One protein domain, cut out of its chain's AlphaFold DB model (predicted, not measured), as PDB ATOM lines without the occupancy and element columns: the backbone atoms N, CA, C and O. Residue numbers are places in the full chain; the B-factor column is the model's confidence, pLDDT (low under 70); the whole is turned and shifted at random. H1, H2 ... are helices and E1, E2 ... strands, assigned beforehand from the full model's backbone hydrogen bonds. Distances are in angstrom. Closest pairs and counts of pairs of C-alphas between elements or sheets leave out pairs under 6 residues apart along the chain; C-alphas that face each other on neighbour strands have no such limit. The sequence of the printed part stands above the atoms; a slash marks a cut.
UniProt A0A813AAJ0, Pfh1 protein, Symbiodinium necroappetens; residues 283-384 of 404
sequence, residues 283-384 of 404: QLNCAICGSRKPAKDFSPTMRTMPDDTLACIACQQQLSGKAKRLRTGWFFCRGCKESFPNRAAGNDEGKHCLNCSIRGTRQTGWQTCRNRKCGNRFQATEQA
ATOM      1  N   GLN A 283     -27.044 -64.791 -41.635       93.12
ATOM      2  CA  GLN A 283     -27.083 -63.728 -42.632       93.12
ATOM      3  C   GLN A 283     -26.882 -62.365 -41.969       93.12
ATOM      4  O   GLN A 283     -27.280 -62.156 -40.822       93.12
ATOM      5  N   LEU A 284     -26.253 -61.451 -42.702       92.62
ATOM      6  CA  LEU A 284     -25.931 -60.093 -42.283       92.62
ATOM      7  C   LEU A 284     -26.211 -59.125 -43.439       92.62
ATOM      8  O   LEU A 284     -26.058 -59.478 -44.610       92.62
ATOM      9  N   ASN A 285     -26.590 -57.894 -43.112       93.31
ATOM     10  CA  ASN A 285     -26.829 -56.852 -44.107       93.31
ATOM     11  C   ASN A 285     -25.553 -56.034 -44.305       93.31
ATOM     12  O   ASN A 285     -24.930 -55.593 -43.342       93.31
ATOM     13  N   CYS A 286     -25.149 -55.842 -45.557       92.94
ATOM     14  CA  CYS A 286     -24.033 -54.960 -45.874       92.94
ATOM     15  C   CYS A 286     -24.517 -53.506 -45.852       92.94
ATOM     16  O   CYS A 286     -25.381 -53.144 -46.645       92.94
ATOM     17  N   ALA A 287     -23.928 -52.655 -45.012       90.00
ATOM     18  CA  ALA A 287     -24.265 -51.232 -44.938       90.00
ATOM     19  C   ALA A 287     -23.829 -50.439 -46.186       90.00
ATOM     20  O   ALA A 287     -24.250 -49.303 -46.373       90.00
ATOM     21  N   ILE A 288     -22.976 -51.029 -47.032       88.69
ATOM     22  CA  ILE A 288     -22.424 -50.382 -48.228       88.69
ATOM     23  C   ILE A 288     -23.276 -50.660 -49.464       88.69
ATOM     24  O   ILE A 288     -23.636 -49.733 -50.176       88.69
ATOM     25  N   CYS A 289     -23.606 -51.927 -49.726       89.00
ATOM     26  CA  CYS A 289     -24.397 -52.313 -50.900       89.00
ATOM     27  C   CYS A 289     -25.866 -52.619 -50.583       89.00
ATOM     28  O   CYS A 289     -26.595 -53.033 -51.476       89.00
ATOM     29  N   GLY A 290     -26.300 -52.510 -49.323       89.12
ATOM     30  CA  GLY A 290     -27.681 -52.756 -48.884       89.12
ATOM     31  C   GLY A 290     -28.132 -54.223 -48.907       89.12
ATOM     32  O   GLY A 290     -29.082 -54.588 -48.223       89.12
ATOM     33  N   SER A 291     -27.446 -55.095 -49.648       92.50
ATOM     34  CA  SER A 291     -27.842 -56.495 -49.811       92.50
ATOM     35  C   SER A 291     -27.645 -57.325 -48.538       92.50
ATOM     36  O   SER A 291     -26.589 -57.253 -47.891       92.50
ATOM     37  N   ARG A 292     -28.609 -58.207 -48.264       94.44
ATOM     38  CA  ARG A 292     -28.521 -59.269 -47.256       94.44
ATOM     39  C   ARG A 292     -27.676 -60.424 -47.791       94.44
ATOM     40  O   ARG A 292     -28.006 -61.000 -48.822       94.44
ATOM     41  N   LYS A 293     -26.582 -60.760 -47.104       94.00
ATOM     42  CA  LYS A 293     -25.628 -61.795 -47.532       94.00
ATOM     43  C   LYS A 293     -25.363 -62.827 -46.431       94.00
ATOM     44  O   LYS A 293     -25.491 -62.502 -45.247       94.00
ATOM     45  N   PRO A 294     -24.983 -64.066 -46.784       94.38
ATOM     46  CA  PRO A 294     -24.489 -65.055 -45.830       94.38
ATOM     47  C   PRO A 294     -23.349 -64.516 -44.957       94.38
ATOM     48  O   PRO A 294     -22.478 -63.788 -45.426       94.38
ATOM     49  N   ALA A 295     -23.294 -64.924 -43.689       90.69
ATOM     50  CA  ALA A 295     -22.279 -64.450 -42.745       90.69
ATOM     51  C   ALA A 295     -20.834 -64.811 -43.145       90.69
ATOM     52  O   ALA A 295     -19.900 -64.145 -42.700       90.69
ATOM     53  N   LYS A 296     -20.649 -65.836 -43.987       92.19
ATOM     54  CA  LYS A 296     -19.356 -66.211 -44.589       92.19
ATOM     55  C   LYS A 296     -18.807 -65.153 -45.557       92.19
ATOM     56  O   LYS A 296     -17.596 -65.069 -45.724       92.19
ATOM     57  N   ASP A 297     -19.672 -64.304 -46.112       93.69
ATOM     58  CA  ASP A 297     -19.292 -63.227 -47.035       93.69
ATOM     59  C   ASP A 297     -18.810 -61.972 -46.291       93.69
ATOM     60  O   ASP A 297     -18.673 -60.900 -46.880       93.69
ATOM     61  N   PHE A 298     -18.569 -62.077 -44.985       93.25
ATOM     62  CA  PHE A 298     -18.017 -61.029 -44.138       93.25
ATOM     63  C   PHE A 298     -16.775 -61.574 -43.437       93.25
ATOM     64  O   PHE A 298     -16.788 -62.687 -42.905       93.25
ATOM     65  N   SER A 299     -15.701 -60.782 -43.398       91.31
ATOM     66  CA  SER A 299     -14.471 -61.182 -42.711       91.31
ATOM     67  C   SER A 299     -14.726 -61.443 -41.215       91.31
ATOM     68  O   SER A 299     -15.634 -60.839 -40.627       91.31
ATOM     69  N   PRO A 300     -13.930 -62.309 -40.556       90.56
ATOM     70  CA  PRO A 300     -14.129 -62.643 -39.149       90.56
ATOM     71  C   PRO A 300     -14.225 -61.408 -38.247       90.56
ATOM     72  O   PRO A 300     -15.182 -61.306 -37.475       90.56
ATOM     73  N   THR A 301     -13.316 -60.437 -38.404       90.44
ATOM     74  CA  THR A 301     -13.350 -59.191 -37.626       90.44
ATOM     75  C   THR A 301     -14.607 -58.373 -37.941       90.44
ATOM     76  O   THR A 301     -15.254 -57.879 -37.015       90.44
ATOM     77  N   MET A 302     -14.998 -58.260 -39.218       92.19
ATOM     78  CA  MET A 302     -16.163 -57.475 -39.642       92.19
ATOM     79  C   MET A 302     -17.470 -57.983 -39.031       92.19
ATOM     80  O   MET A 302     -18.307 -57.185 -38.625       92.19
ATOM     81  N   ARG A 303     -17.630 -59.301 -38.862       93.19
ATOM     82  CA  ARG A 303     -18.842 -59.894 -38.265       93.19
ATOM     83  C   ARG A 303     -19.138 -59.394 -36.851       93.19
ATOM     84  O   ARG A 303     -20.277 -59.462 -36.410       93.19
ATOM     85  N   THR A 304     -18.144 -58.885 -36.133       92.88
ATOM     86  CA  THR A 304     -18.317 -58.381 -34.761       92.88
ATOM     87  C   THR A 304     -18.603 -56.880 -34.679       92.88
ATOM     88  O   THR A 304     -18.898 -56.370 -33.599       92.88
ATOM     89  N   MET A 305     -18.559 -56.182 -35.813       91.62
ATOM     90  CA  MET A 305     -18.759 -54.740 -35.905       91.62
ATOM     91  C   MET A 305     -20.251 -54.347 -35.788       91.62
ATOM     92  O   MET A 305     -21.120 -55.198 -36.015       91.62
ATOM     93  N   PRO A 306     -20.550 -53.081 -35.420       90.50
ATOM     94  CA  PRO A 306     -21.880 -52.469 -35.530       90.50
ATOM     95  C   PRO A 306     -22.570 -52.722 -36.880       90.50
ATOM     96  O   PRO A 306     -21.896 -52.738 -37.912       90.50
ATOM     97  N   ASP A 307     -23.899 -52.847 -36.893       89.00
ATOM     98  CA  ASP A 307     -24.676 -53.107 -38.119       89.00
ATOM     99  C   ASP A 307     -24.505 -52.025 -39.191       89.00
ATOM    100  O   ASP A 307     -24.328 -52.338 -40.365       89.00
ATOM    101  N   ASP A 308     -24.451 -50.761 -38.784       87.25
ATOM    102  CA  ASP A 308     -24.248 -49.592 -39.648       87.25
ATOM    103  C   ASP A 308     -22.821 -49.474 -40.214       87.25
ATOM    104  O   ASP A 308     -22.542 -48.605 -41.043       87.25
ATOM    105  N   THR A 309     -21.912 -50.354 -39.785       88.94
ATOM    106  CA  THR A 309     -20.505 -50.382 -40.214       88.94
ATOM    107  C   THR A 309     -20.127 -51.638 -40.997       88.94
ATOM    108  O   THR A 309     -18.990 -51.753 -41.458       88.94
ATOM    109  N   LEU A 310     -21.054 -52.589 -41.155       91.81
ATOM    110  CA  LEU A 310     -20.787 -53.855 -41.827       91.81
ATOM    111  C   LEU A 310     -20.500 -53.667 -43.318       91.81
ATOM    112  O   LEU A 310     -21.305 -53.103 -44.056       91.81
ATOM    113  N   ALA A 311     -19.408 -54.266 -43.792       91.81
ATOM    114  CA  ALA A 311     -19.106 -54.368 -45.214       91.81
ATOM    115  C   ALA A 311     -18.803 -55.811 -45.628       91.81
ATOM    116  O   ALA A 311     -17.939 -56.467 -45.042       91.81
ATOM    117  N   CYS A 312     -19.481 -56.305 -46.665       92.88
ATOM    118  CA  CYS A 312     -19.183 -57.625 -47.222       92.88
ATOM    119  C   CYS A 312     -17.800 -57.656 -47.894       92.88
ATOM    120  O   CYS A 312     -17.285 -56.617 -48.310       92.88
ATOM    121  N   ILE A 313     -17.218 -58.847 -48.034       91.56
ATOM    122  CA  ILE A 313     -15.891 -59.075 -48.624       91.56
ATOM    123  C   ILE A 313     -15.806 -58.467 -50.028       91.56
ATOM    124  O   ILE A 313     -14.833 -57.785 -50.320       91.56
ATOM    125  N   ALA A 314     -16.848 -58.610 -50.854       88.69
ATOM    126  CA  ALA A 314     -16.883 -58.001 -52.184       88.69
ATOM    127  C   ALA A 314     -16.744 -56.467 -52.126       88.69
ATOM    128  O   ALA A 314     -15.928 -55.901 -52.847       88.69
ATOM    129  N   CYS A 315     -17.462 -55.792 -51.219       87.69
ATOM    130  CA  CYS A 315     -17.326 -54.343 -51.028       87.69
ATOM    131  C   CYS A 315     -15.957 -53.960 -50.449       87.69
ATOM    132  O   CYS A 315     -15.415 -52.920 -50.807       87.69
ATOM    133  N   GLN A 316     -15.379 -54.795 -49.577       85.94
ATOM    134  CA  GLN A 316     -14.021 -54.579 -49.066       85.94
ATOM    135  C   GLN A 316     -12.964 -54.720 -50.182       85.94
ATOM    136  O   GLN A 316     -12.012 -53.944 -50.227       85.94
ATOM    137  N   GLN A 317     -13.139 -55.682 -51.096       81.44
ATOM    138  CA  GLN A 317     -12.198 -56.008 -52.175       81.44
ATOM    139  C   GLN A 317     -12.306 -55.085 -53.391       81.44
ATOM    140  O   GLN A 317     -11.288 -54.733 -53.987       81.44
ATOM    141  N   GLN A 318     -13.512 -54.612 -53.724       72.19
ATOM    142  CA  GLN A 318     -13.719 -53.572 -54.745       72.19
ATOM    143  C   GLN A 318     -12.884 -52.306 -54.466       72.19
ATOM    144  O   GLN A 318     -12.608 -51.527 -55.375       72.19
ATOM    145  N   LEU A 319     -12.428 -52.131 -53.222       61.34
ATOM    146  CA  LEU A 319     -11.595 -51.022 -52.768       61.34
ATOM    147  C   LEU A 319     -10.109 -51.379 -52.607       61.34
ATOM    148  O   LEU A 319      -9.279 -50.475 -52.600       61.34
ATOM    149  N   SER A 320      -9.735 -52.662 -52.510       53.75
ATOM    150  CA  SER A 320      -8.326 -53.070 -52.392       53.75
ATOM    151  C   SER A 320      -7.559 -53.001 -53.719       53.75
ATOM    152  O   SER A 320      -6.332 -52.951 -53.702       53.75
ATOM    153  N   GLY A 321      -8.264 -52.978 -54.859       47.84
ATOM    154  CA  GLY A 321      -7.674 -53.032 -56.203       47.84
ATOM    155  C   GLY A 321      -7.333 -51.690 -56.872       47.84
ATOM    156  O   GLY A 321      -6.719 -51.703 -57.933       47.84
ATOM    157  N   LYS A 322      -7.699 -50.525 -56.307       41.12
ATOM    158  CA  LYS A 322      -7.428 -49.208 -56.927       41.12
ATOM    159  C   LYS A 322      -6.864 -48.196 -55.921       41.12
ATOM    160  O   LYS A 322      -7.604 -47.644 -55.121       41.12
ATOM    161  N   ALA A 323      -5.555 -47.947 -56.037       43.28
ATOM    162  CA  ALA A 323      -4.760 -46.823 -55.517       43.28
ATOM    163  C   ALA A 323      -4.891 -46.445 -54.018       43.28
ATOM    164  O   ALA A 323      -5.899 -45.940 -53.542       43.28
ATOM    165  N   LYS A 324      -3.758 -46.556 -53.309       46.38
ATOM    166  CA  LYS A 324      -3.478 -46.189 -51.902       46.38
ATOM    167  C   LYS A 324      -3.651 -44.693 -51.529       46.38
ATOM    168  O   LYS A 324      -2.996 -44.226 -50.600       46.38
ATOM    169  N   ARG A 325      -4.503 -43.913 -52.200       46.53
ATOM    170  CA  ARG A 325      -4.808 -42.524 -51.804       46.53
ATOM    171  C   ARG A 325      -6.258 -42.427 -51.346       46.53
ATOM    172  O   ARG A 325      -7.159 -42.798 -52.088       46.53
ATOM    173  N   LEU A 326      -6.426 -41.975 -50.101       49.25
ATOM    174  CA  LEU A 326      -7.677 -41.712 -49.385       49.25
ATOM    175  C   LEU A 326      -8.871 -41.440 -50.319       49.25
ATOM    176  O   LEU A 326      -9.073 -40.309 -50.755       49.25
ATOM    177  N   ARG A 327      -9.695 -42.457 -50.594       52.25
ATOM    178  CA  ARG A 327     -11.054 -42.225 -51.092       52.25
ATOM    179  C   ARG A 327     -11.957 -41.957 -49.893       52.25
ATOM    180  O   ARG A 327     -11.936 -42.691 -48.905       52.25
ATOM    181  N   THR A 328     -12.713 -40.871 -49.987       65.25
ATOM    182  CA  THR A 328     -13.661 -40.356 -48.996       65.25
ATOM    183  C   THR A 328     -14.561 -41.473 -48.456       65.25
ATOM    184  O   THR A 328     -15.415 -41.985 -49.175       65.25
ATOM    185  N   GLY A 329     -14.365 -41.877 -47.196       75.88
ATOM    186  CA  GLY A 329     -15.270 -42.795 -46.495       75.88
ATOM    187  C   GLY A 329     -14.702 -44.151 -46.063       75.88
ATOM    188  O   GLY A 329     -15.448 -44.890 -45.423       75.88
ATOM    189  N   TRP A 330     -13.434 -44.484 -46.344       84.12
ATOM    190  CA  TRP A 330     -12.800 -45.745 -45.913       84.12
ATOM    191  C   TRP A 330     -11.400 -45.558 -45.324       84.12
ATOM    192  O   TRP A 330     -10.671 -44.642 -45.701       84.12
ATOM    193  N   PHE A 331     -10.993 -46.494 -44.462       86.00
ATOM    194  CA  PHE A 331      -9.644 -46.554 -43.906       86.00
ATOM    195  C   PHE A 331      -9.133 -47.993 -43.761       86.00
ATOM    196  O   PHE A 331      -9.895 -48.960 -43.696       86.00
ATOM    197  N   PHE A 332      -7.811 -48.127 -43.668       86.56
ATOM    198  CA  PHE A 332      -7.140 -49.399 -43.422       86.56
ATOM    199  C   PHE A 332      -6.718 -49.507 -41.955       86.56
ATOM    200  O   PHE A 332      -5.944 -48.689 -41.453       86.56
ATOM    201  N   CYS A 333      -7.206 -50.529 -41.250       86.50
ATOM    202  CA  CYS A 333      -6.901 -50.701 -39.834       86.50
ATOM    203  C   CYS A 333      -5.502 -51.295 -39.633       86.50
ATOM    204  O   CYS A 333      -5.250 -52.448 -39.990       86.50
ATOM    205  N   ARG A 334      -4.616 -50.575 -38.934       84.81
ATOM    206  CA  ARG A 334      -3.258 -51.056 -38.602       84.81
ATOM    207  C   ARG A 334      -3.240 -52.274 -37.667       84.81
ATOM    208  O   ARG A 334      -2.236 -52.975 -37.594       84.81
ATOM    209  N   GLY A 335      -4.336 -52.523 -36.947       83.69
ATOM    210  CA  GLY A 335      -4.463 -53.626 -35.993       83.69
ATOM    211  C   GLY A 335      -4.915 -54.955 -36.609       83.69
ATOM    212  O   GLY A 335      -4.342 -55.991 -36.282       83.69
ATOM    213  N   CYS A 336      -5.951 -54.962 -37.461       85.62
ATOM    214  CA  CYS A 336      -6.386 -56.178 -38.182       85.62
ATOM    215  C   CYS A 336      -5.662 -56.399 -39.493       85.62
ATOM    216  O   CYS A 336      -5.656 -57.530 -39.957       85.62
ATOM    217  N   LYS A 337      -5.156 -55.326 -40.112       86.69
ATOM    218  CA  LYS A 337      -4.806 -55.304 -41.534       86.69
ATOM    219  C   LYS A 337      -6.015 -55.560 -42.458       86.69
ATOM    220  O   LYS A 337      -5.866 -56.158 -43.515       86.69
ATOM    221  N   GLU A 338      -7.203 -55.105 -42.053       86.31
ATOM    222  CA  GLU A 338      -8.448 -55.169 -42.841       86.31
ATOM    223  C   GLU A 338      -8.955 -53.747 -43.150       86.31
ATOM    224  O   GLU A 338      -8.652 -52.800 -42.410       86.31
ATOM    225  N   SER A 339      -9.735 -53.606 -44.225       87.69
ATOM    226  CA  SER A 339     -10.338 -52.340 -44.668       87.69
ATOM    227  C   SER A 339     -11.734 -52.150 -44.078       87.69
ATOM    228  O   SER A 339     -12.555 -53.067 -44.116       87.69
ATOM    229  N   PHE A 340     -12.025 -50.951 -43.571       88.81
ATOM    230  CA  PHE A 340     -13.316 -50.628 -42.960       88.81
ATOM    231  C   PHE A 340     -13.872 -49.280 -43.442       88.81
ATOM    232  O   PHE A 340     -13.091 -48.385 -43.779       88.81
ATOM    233  N   PRO A 341     -15.204 -49.092 -43.420       88.06
ATOM    234  CA  PRO A 341     -15.813 -47.775 -43.600       88.06
ATOM    235  C   PRO A 341     -15.387 -46.819 -42.479       88.06
ATOM    236  O   PRO A 341     -15.231 -47.253 -41.345       88.06
ATOM    237  N   ASN A 342     -15.283 -45.514 -42.723       86.06
ATOM    238  CA  ASN A 342     -14.869 -44.518 -41.717       86.06
ATOM    239  C   ASN A 342     -15.739 -44.518 -40.454       86.06
ATOM    240  O   ASN A 342     -15.239 -44.257 -39.366       86.06
ATOM    241  N   ARG A 343     -17.017 -44.896 -40.568       85.06
ATOM    242  CA  ARG A 343     -17.922 -45.064 -39.415       85.06
ATOM    243  C   ARG A 343     -17.461 -46.155 -38.436       85.06
ATOM    244  O   ARG A 343     -17.827 -46.137 -37.271       85.06
ATOM    245  N   ALA A 344     -16.631 -47.086 -38.897       86.19
ATOM    246  CA  ALA A 344     -16.011 -48.132 -38.092       86.19
ATOM    247  C   ALA A 344     -14.716 -47.689 -37.386       86.19
ATOM    248  O   ALA A 344     -14.057 -48.525 -36.755       86.19
ATOM    249  N   ALA A 345     -14.289 -46.432 -37.548       85.25
ATOM    250  CA  ALA A 345     -13.093 -45.905 -36.908       85.25
ATOM    251  C   ALA A 345     -13.345 -45.717 -35.410       85.25
ATOM    252  O   ALA A 345     -14.355 -45.158 -34.998       85.25
ATOM    253  N   GLY A 346     -12.417 -46.198 -34.582       74.81
ATOM    254  CA  GLY A 346     -12.506 -46.012 -33.134       74.81
ATOM    255  C   GLY A 346     -11.761 -44.782 -32.614       74.81
ATOM    256  O   GLY A 346     -11.660 -44.623 -31.403       74.81
ATOM    257  N   ASN A 347     -11.190 -43.965 -33.501       70.19
ATOM    258  CA  ASN A 347     -10.561 -42.684 -33.194       70.19
ATOM    259  C   ASN A 347     -10.658 -41.727 -34.395       70.19
ATOM    260  O   ASN A 347     -10.779 -42.186 -35.531       70.19
ATOM    261  N   ASP A 348     -10.538 -40.421 -34.143       60.81
ATOM    262  CA  ASP A 348     -10.696 -39.372 -35.168       60.81
ATOM    263  C   ASP A 348      -9.671 -39.480 -36.309       60.81
ATOM    264  O   ASP A 348      -9.919 -39.054 -37.431       60.81
ATOM    265  N   GLU A 349      -8.526 -40.121 -36.054       66.12
ATOM    266  CA  GLU A 349      -7.477 -40.321 -37.058       66.12
ATOM    267  C   GLU A 349      -7.749 -41.470 -38.045       66.12
ATOM    268  O   GLU A 349      -6.965 -41.659 -38.976       66.12
ATOM    269  N   GLY A 350      -8.771 -42.308 -37.822       69.19
ATOM    270  CA  GLY A 350      -9.089 -43.423 -38.725       69.19
ATOM    271  C   GLY A 350      -7.960 -44.452 -38.881       69.19
ATOM    272  O   GLY A 350      -7.806 -45.050 -39.940       69.19
ATOM    273  N   LYS A 351      -7.118 -44.664 -37.856       80.44
ATOM    274  CA  LYS A 351      -5.970 -45.606 -37.935       80.44
ATOM    275  C   LYS A 351      -6.296 -47.006 -37.408       80.44
ATOM    276  O   LYS A 351      -5.619 -47.979 -37.755       80.44
ATOM    277  N   HIS A 352      -7.309 -47.113 -36.549       87.19
ATOM    278  CA  HIS A 352      -7.736 -48.361 -35.918       87.19
ATOM    279  C   HIS A 352      -9.262 -48.476 -35.941       87.19
ATOM    280  O   HIS A 352      -9.969 -47.511 -35.658       87.19
ATOM    281  N   CYS A 353      -9.773 -49.673 -36.233       88.19
ATOM    282  CA  CYS A 353     -11.203 -49.947 -36.128       88.19
ATOM    283  C   CYS A 353     -11.659 -50.023 -34.668       88.19
ATOM    284  O   CYS A 353     -10.835 -50.192 -33.771       88.19
ATOM    285  N   LEU A 354     -12.970 -49.969 -34.439       88.00
ATOM    286  CA  LEU A 354     -13.590 -50.022 -33.108       88.00
ATOM    287  C   LEU A 354     -13.178 -51.245 -32.253       88.00
ATOM    288  O   LEU A 354     -13.192 -51.173 -31.027       88.00
ATOM    289  N   ASN A 355     -12.772 -52.361 -32.869       88.25
ATOM    290  CA  ASN A 355     -12.208 -53.507 -32.142       88.25
ATOM    291  C   ASN A 355     -10.723 -53.328 -31.777       88.25
ATOM    292  O   ASN A 355     -10.255 -53.887 -30.791       88.25
ATOM    293  N   CYS A 356      -9.961 -52.587 -32.583       84.19
ATOM    294  CA  CYS A 356      -8.516 -52.401 -32.421       84.19
ATOM    295  C   CYS A 356      -8.132 -51.067 -31.774       84.19
ATOM    296  O   CYS A 356      -6.948 -50.850 -31.520       84.19
ATOM    297  N   SER A 357      -9.087 -50.172 -31.520       74.56
ATOM    298  CA  SER A 357      -8.857 -48.792 -31.079       74.56
ATOM    299  C   SER A 357      -8.309 -48.645 -29.658       74.56
ATOM    300  O   SER A 357      -8.212 -47.537 -29.141       74.56
ATOM    301  N   ILE A 358      -7.841 -49.728 -29.033       60.41
ATOM    302  CA  ILE A 358      -7.112 -49.677 -27.767       60.41
ATOM    303  C   ILE A 358      -5.680 -50.165 -27.963       60.41
ATOM    304  O   ILE A 358      -5.300 -51.294 -27.666       60.41
ATOM    305  N   ARG A 359      -4.866 -49.222 -28.444       49.72
ATOM    306  CA  ARG A 359      -3.427 -49.118 -28.154       49.72
ATOM    307  C   ARG A 359      -3.077 -47.778 -27.492       49.72
ATOM    308  O   ARG A 359      -1.944 -47.322 -27.565       49.72
ATOM    309  N   GLY A 360      -4.035 -47.150 -26.815       43.25
ATOM    310  CA  GLY A 360      -3.752 -46.092 -25.852       43.25
ATOM    311  C   GLY A 360      -3.542 -46.696 -24.466       43.25
ATOM    312  O   GLY A 360      -4.466 -46.736 -23.668       43.25
ATOM    313  N   THR A 361      -2.334 -47.161 -24.144       38.47
ATOM    314  CA  THR A 361      -1.920 -47.333 -22.732       38.47
ATOM    315  C   THR A 361      -1.834 -45.988 -21.997       38.47
ATOM    316  O   THR A 361      -1.756 -45.941 -20.767       38.47
ATOM    317  N   ARG A 362      -1.904 -44.875 -22.738       39.00
ATOM    318  CA  ARG A 362      -2.224 -43.557 -22.202       39.00
ATOM    319  C   ARG A 362      -3.734 -43.459 -22.016       39.00
ATOM    320  O   ARG A 362      -4.467 -43.236 -22.973       39.00
ATOM    321  N   GLN A 363      -4.181 -43.597 -20.773       41.03
ATOM    322  CA  GLN A 363      -5.396 -42.919 -20.339       41.03
ATOM    323  C   GLN A 363      -5.214 -41.433 -20.685       41.03
ATOM    324  O   GLN A 363      -4.358 -40.764 -20.106       41.03
ATOM    325  N   THR A 364      -5.931 -40.936 -21.689       43.31
ATOM    326  CA  THR A 364      -5.915 -39.518 -22.047       43.31
ATOM    327  C   THR A 364      -6.343 -38.702 -20.829       43.31
ATOM    328  O   THR A 364      -7.327 -39.020 -20.162       43.31
ATOM    329  N   GLY A 365      -5.534 -37.701 -20.482       50.81
ATOM    330  CA  GLY A 365      -5.735 -36.877 -19.296       50.81
ATOM    331  C   GLY A 365      -5.216 -37.470 -17.987       50.81
ATOM    332  O   GLY A 365      -5.369 -36.798 -16.985       50.81
ATOM    333  N   TRP A 366      -4.599 -38.658 -17.950       55.28
ATOM    334  CA  TRP A 366      -3.973 -39.193 -16.731       55.28
ATOM    335  C   TRP A 366      -2.451 -39.197 -16.835       55.28
ATOM    336  O   TRP A 366      -1.878 -39.793 -17.750       55.28
ATOM    337  N   GLN A 367      -1.783 -38.603 -15.852       64.69
ATOM    338  CA  GLN A 367      -0.326 -38.545 -15.772       64.69
ATOM    339  C   GLN A 367       0.181 -39.011 -14.409       64.69
ATOM    340  O   GLN A 367      -0.516 -38.913 -13.400       64.69
ATOM    341  N   THR A 368       1.389 -39.568 -14.388       73.12
ATOM    342  CA  THR A 368       2.074 -39.943 -13.148       73.12
ATOM    343  C   THR A 368       2.755 -38.704 -12.575       73.12
ATOM    344  O   THR A 368       3.435 -37.985 -13.304       73.12
ATOM    345  N   CYS A 369       2.578 -38.454 -11.279       71.44
ATOM    346  CA  CYS A 369       3.212 -37.360 -10.552       71.44
ATOM    347  C   CYS A 369       4.724 -37.363 -10.790       71.44
ATOM    348  O   CYS A 369       5.384 -38.378 -10.564       71.44
ATOM    349  N   ARG A 370       5.285 -36.221 -11.221       76.62
ATOM    350  CA  ARG A 370       6.733 -36.092 -11.464       76.62
ATOM    351  C   ARG A 370       7.583 -36.197 -10.198       76.62
ATOM    352  O   ARG A 370       8.796 -36.368 -10.302       76.62
ATOM    353  N   ASN A 371       6.981 -36.117  -9.011       75.88
ATOM    354  CA  ASN A 371       7.693 -36.417  -7.776       75.88
ATOM    355  C   ASN A 371       8.050 -37.913  -7.748       75.88
ATOM    356  O   ASN A 371       7.178 -38.764  -7.551       75.88
ATOM    357  N   ARG A 372       9.346 -38.219  -7.910       71.12
ATOM    358  CA  ARG A 372       9.888 -39.589  -7.961       71.12
ATOM    359  C   ARG A 372       9.512 -40.443  -6.744       71.12
ATOM    360  O   ARG A 372       9.470 -41.659  -6.871       71.12
ATOM    361  N   LYS A 373       9.209 -39.827  -5.593       74.31
ATOM    362  CA  LYS A 373       8.794 -40.529  -4.366       74.31
ATOM    363  C   LYS A 373       7.282 -40.786  -4.266       74.31
ATOM    364  O   LYS A 373       6.863 -41.535  -3.396       74.31
ATOM    365  N   CYS A 374       6.460 -40.157  -5.112       76.75
ATOM    366  CA  CYS A 374       4.998 -40.209  -5.012       76.75
ATOM    367  C   CYS A 374       4.384 -41.326  -5.864       76.75
ATOM    368  O   CYS A 374       3.529 -42.059  -5.382       76.75
ATOM    369  N   GLY A 375       4.774 -41.443  -7.139       63.06
ATOM    370  CA  GLY A 375       4.269 -42.485  -8.049       63.06
ATOM    371  C   GLY A 375       2.764 -42.437  -8.376       63.06
ATOM    372  O   GLY A 375       2.297 -43.232  -9.192       63.06
ATOM    373  N   ASN A 376       1.995 -41.511  -7.791       66.44
ATOM    374  CA  ASN A 376       0.546 -41.427  -7.978       66.44
ATOM    375  C   ASN A 376       0.174 -41.012  -9.402       66.44
ATOM    376  O   ASN A 376       0.775 -40.099  -9.970       66.44
ATOM    377  N   ARG A 377      -0.868 -41.635  -9.962       66.50
ATOM    378  CA  ARG A 377      -1.478 -41.220 -11.234       66.50
ATOM    379  C   ARG A 377      -2.691 -40.343 -10.948       66.50
ATOM    380  O   ARG A 377      -3.520 -40.711 -10.123       66.50
ATOM    381  N   PHE A 378      -2.801 -39.207 -11.625       67.44
ATOM    382  CA  PHE A 378      -3.893 -38.250 -11.446       67.44
ATOM    383  C   PHE A 378      -4.365 -37.710 -12.790       67.44
ATOM    384  O   PHE A 378      -3.623 -37.733 -13.775       67.44
ATOM    385  N   GLN A 379      -5.613 -37.246 -12.821       67.62
ATOM    386  CA  GLN A 379      -6.246 -36.757 -14.032       67.62
ATOM    387  C   GLN A 379      -5.988 -35.250 -14.196       67.62
ATOM    388  O   GLN A 379      -6.583 -34.442 -13.489       67.62
ATOM    389  N   ALA A 380      -5.080 -34.867 -15.091       63.84
ATOM    390  CA  ALA A 380      -4.834 -33.485 -15.492       63.84
ATOM    391  C   ALA A 380      -4.218 -33.438 -16.897       63.84
ATOM    392  O   ALA A 380      -3.371 -34.268 -17.233       63.84
ATOM    393  N   THR A 381      -4.604 -32.447 -17.698       50.72
ATOM    394  CA  THR A 381      -4.074 -32.219 -19.053       50.72
ATOM    395  C   THR A 381      -2.739 -31.467 -19.061       50.72
ATOM    396  O   THR A 381      -1.951 -31.679 -19.975       50.72
ATOM    397  N   GLU A 382      -2.440 -30.661 -18.032       56.38
ATOM    398  CA  GLU A 382      -1.307 -29.707 -18.064       56.38
ATOM    399  C   GLU A 382      -0.460 -29.643 -16.776       56.38
ATOM    400  O   GLU A 382       0.497 -28.880 -16.687       56.38
ATOM    401  N   GLN A 383      -0.776 -30.427 -15.743       65.56
ATOM    402  CA  GLN A 383      -0.174 -30.240 -14.412       65.56
ATOM    403  C   GLN A 383       0.924 -31.264 -14.108       65.56
ATOM    404  O   GLN A 383       0.666 -32.450 -14.114       65.56
ATOM    405  N   ALA A 384       2.137 -30.838 -13.750       70.00
ATOM    406  CA  ALA A 384       3.264 -31.756 -13.521       70.00
ATOM    407  C   ALA A 384       3.226 -32.554 -12.190       70.00
ATOM    408  O   ALA A 384       3.896 -33.584 -12.061       70.00
TER     409      ALA A 384
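Overview. This is residues 283 to 384 of the 404 residues of the protein "Pfh1 protein" of Symbiodinium necroappetens (UniProt A0A813AAJ0). There is little regular structure: a loop-rich body holds hairpins E1-E2 and E3-E4 and short helix H1, and a third hairpin, E5-E6, lies far out beyond the long link of residues 342 to 365. The 102 printed residues run E1 E2 H1 E3 E4 E5 E6, mixed in class, with 23 in named elements. The whole is only just loose, close to extended, with radius of gyration of the C-alphas 18.6 A and spans 59 by 30 by 18 A.

Arrangement. E3, residues 330 to 332, and E4, 339 to 341, are an antiparallel hairpin; N 331 and O 340 are 2.9 A apart, within hydrogen-bond range. H1, 313 to 317, comes closest to E4 at the C-alphas of Gln 316 and Ser 339, 6.2 A; its O i to N i+4 pair is within range. E1, 283 to 285, and E2, 292 to 294, are an antiparallel hairpin, with N 284 and O 293 at 2.9 A. E5, 366 to 368, and E6, 377 to 379, are another, with N 367 and O 378 at 2.9 A. E4 and E5 are apart.

Along the chain. E3 and E4 each span 7.2 A, E2 7.2 A, E1 7.0 A, E5 and E6 7.1 A, H1 6.0 A. C-alpha 283 is at (-27.083, -63.728, -42.632), C-alpha 379 at (-6.246, -36.757, -14.032).

Size, cuts and confidence. The farthest C-alphas, of Ser 291 and Lys 373, are 60.5 A apart. The printed part has no cut. Links E2 to H1, H1 to E3 and E4 to E5 are long. The pLDDT is under 70 in 32 residues: 319 to 328, 348 to 350, 358 to 367 and 375 to 383.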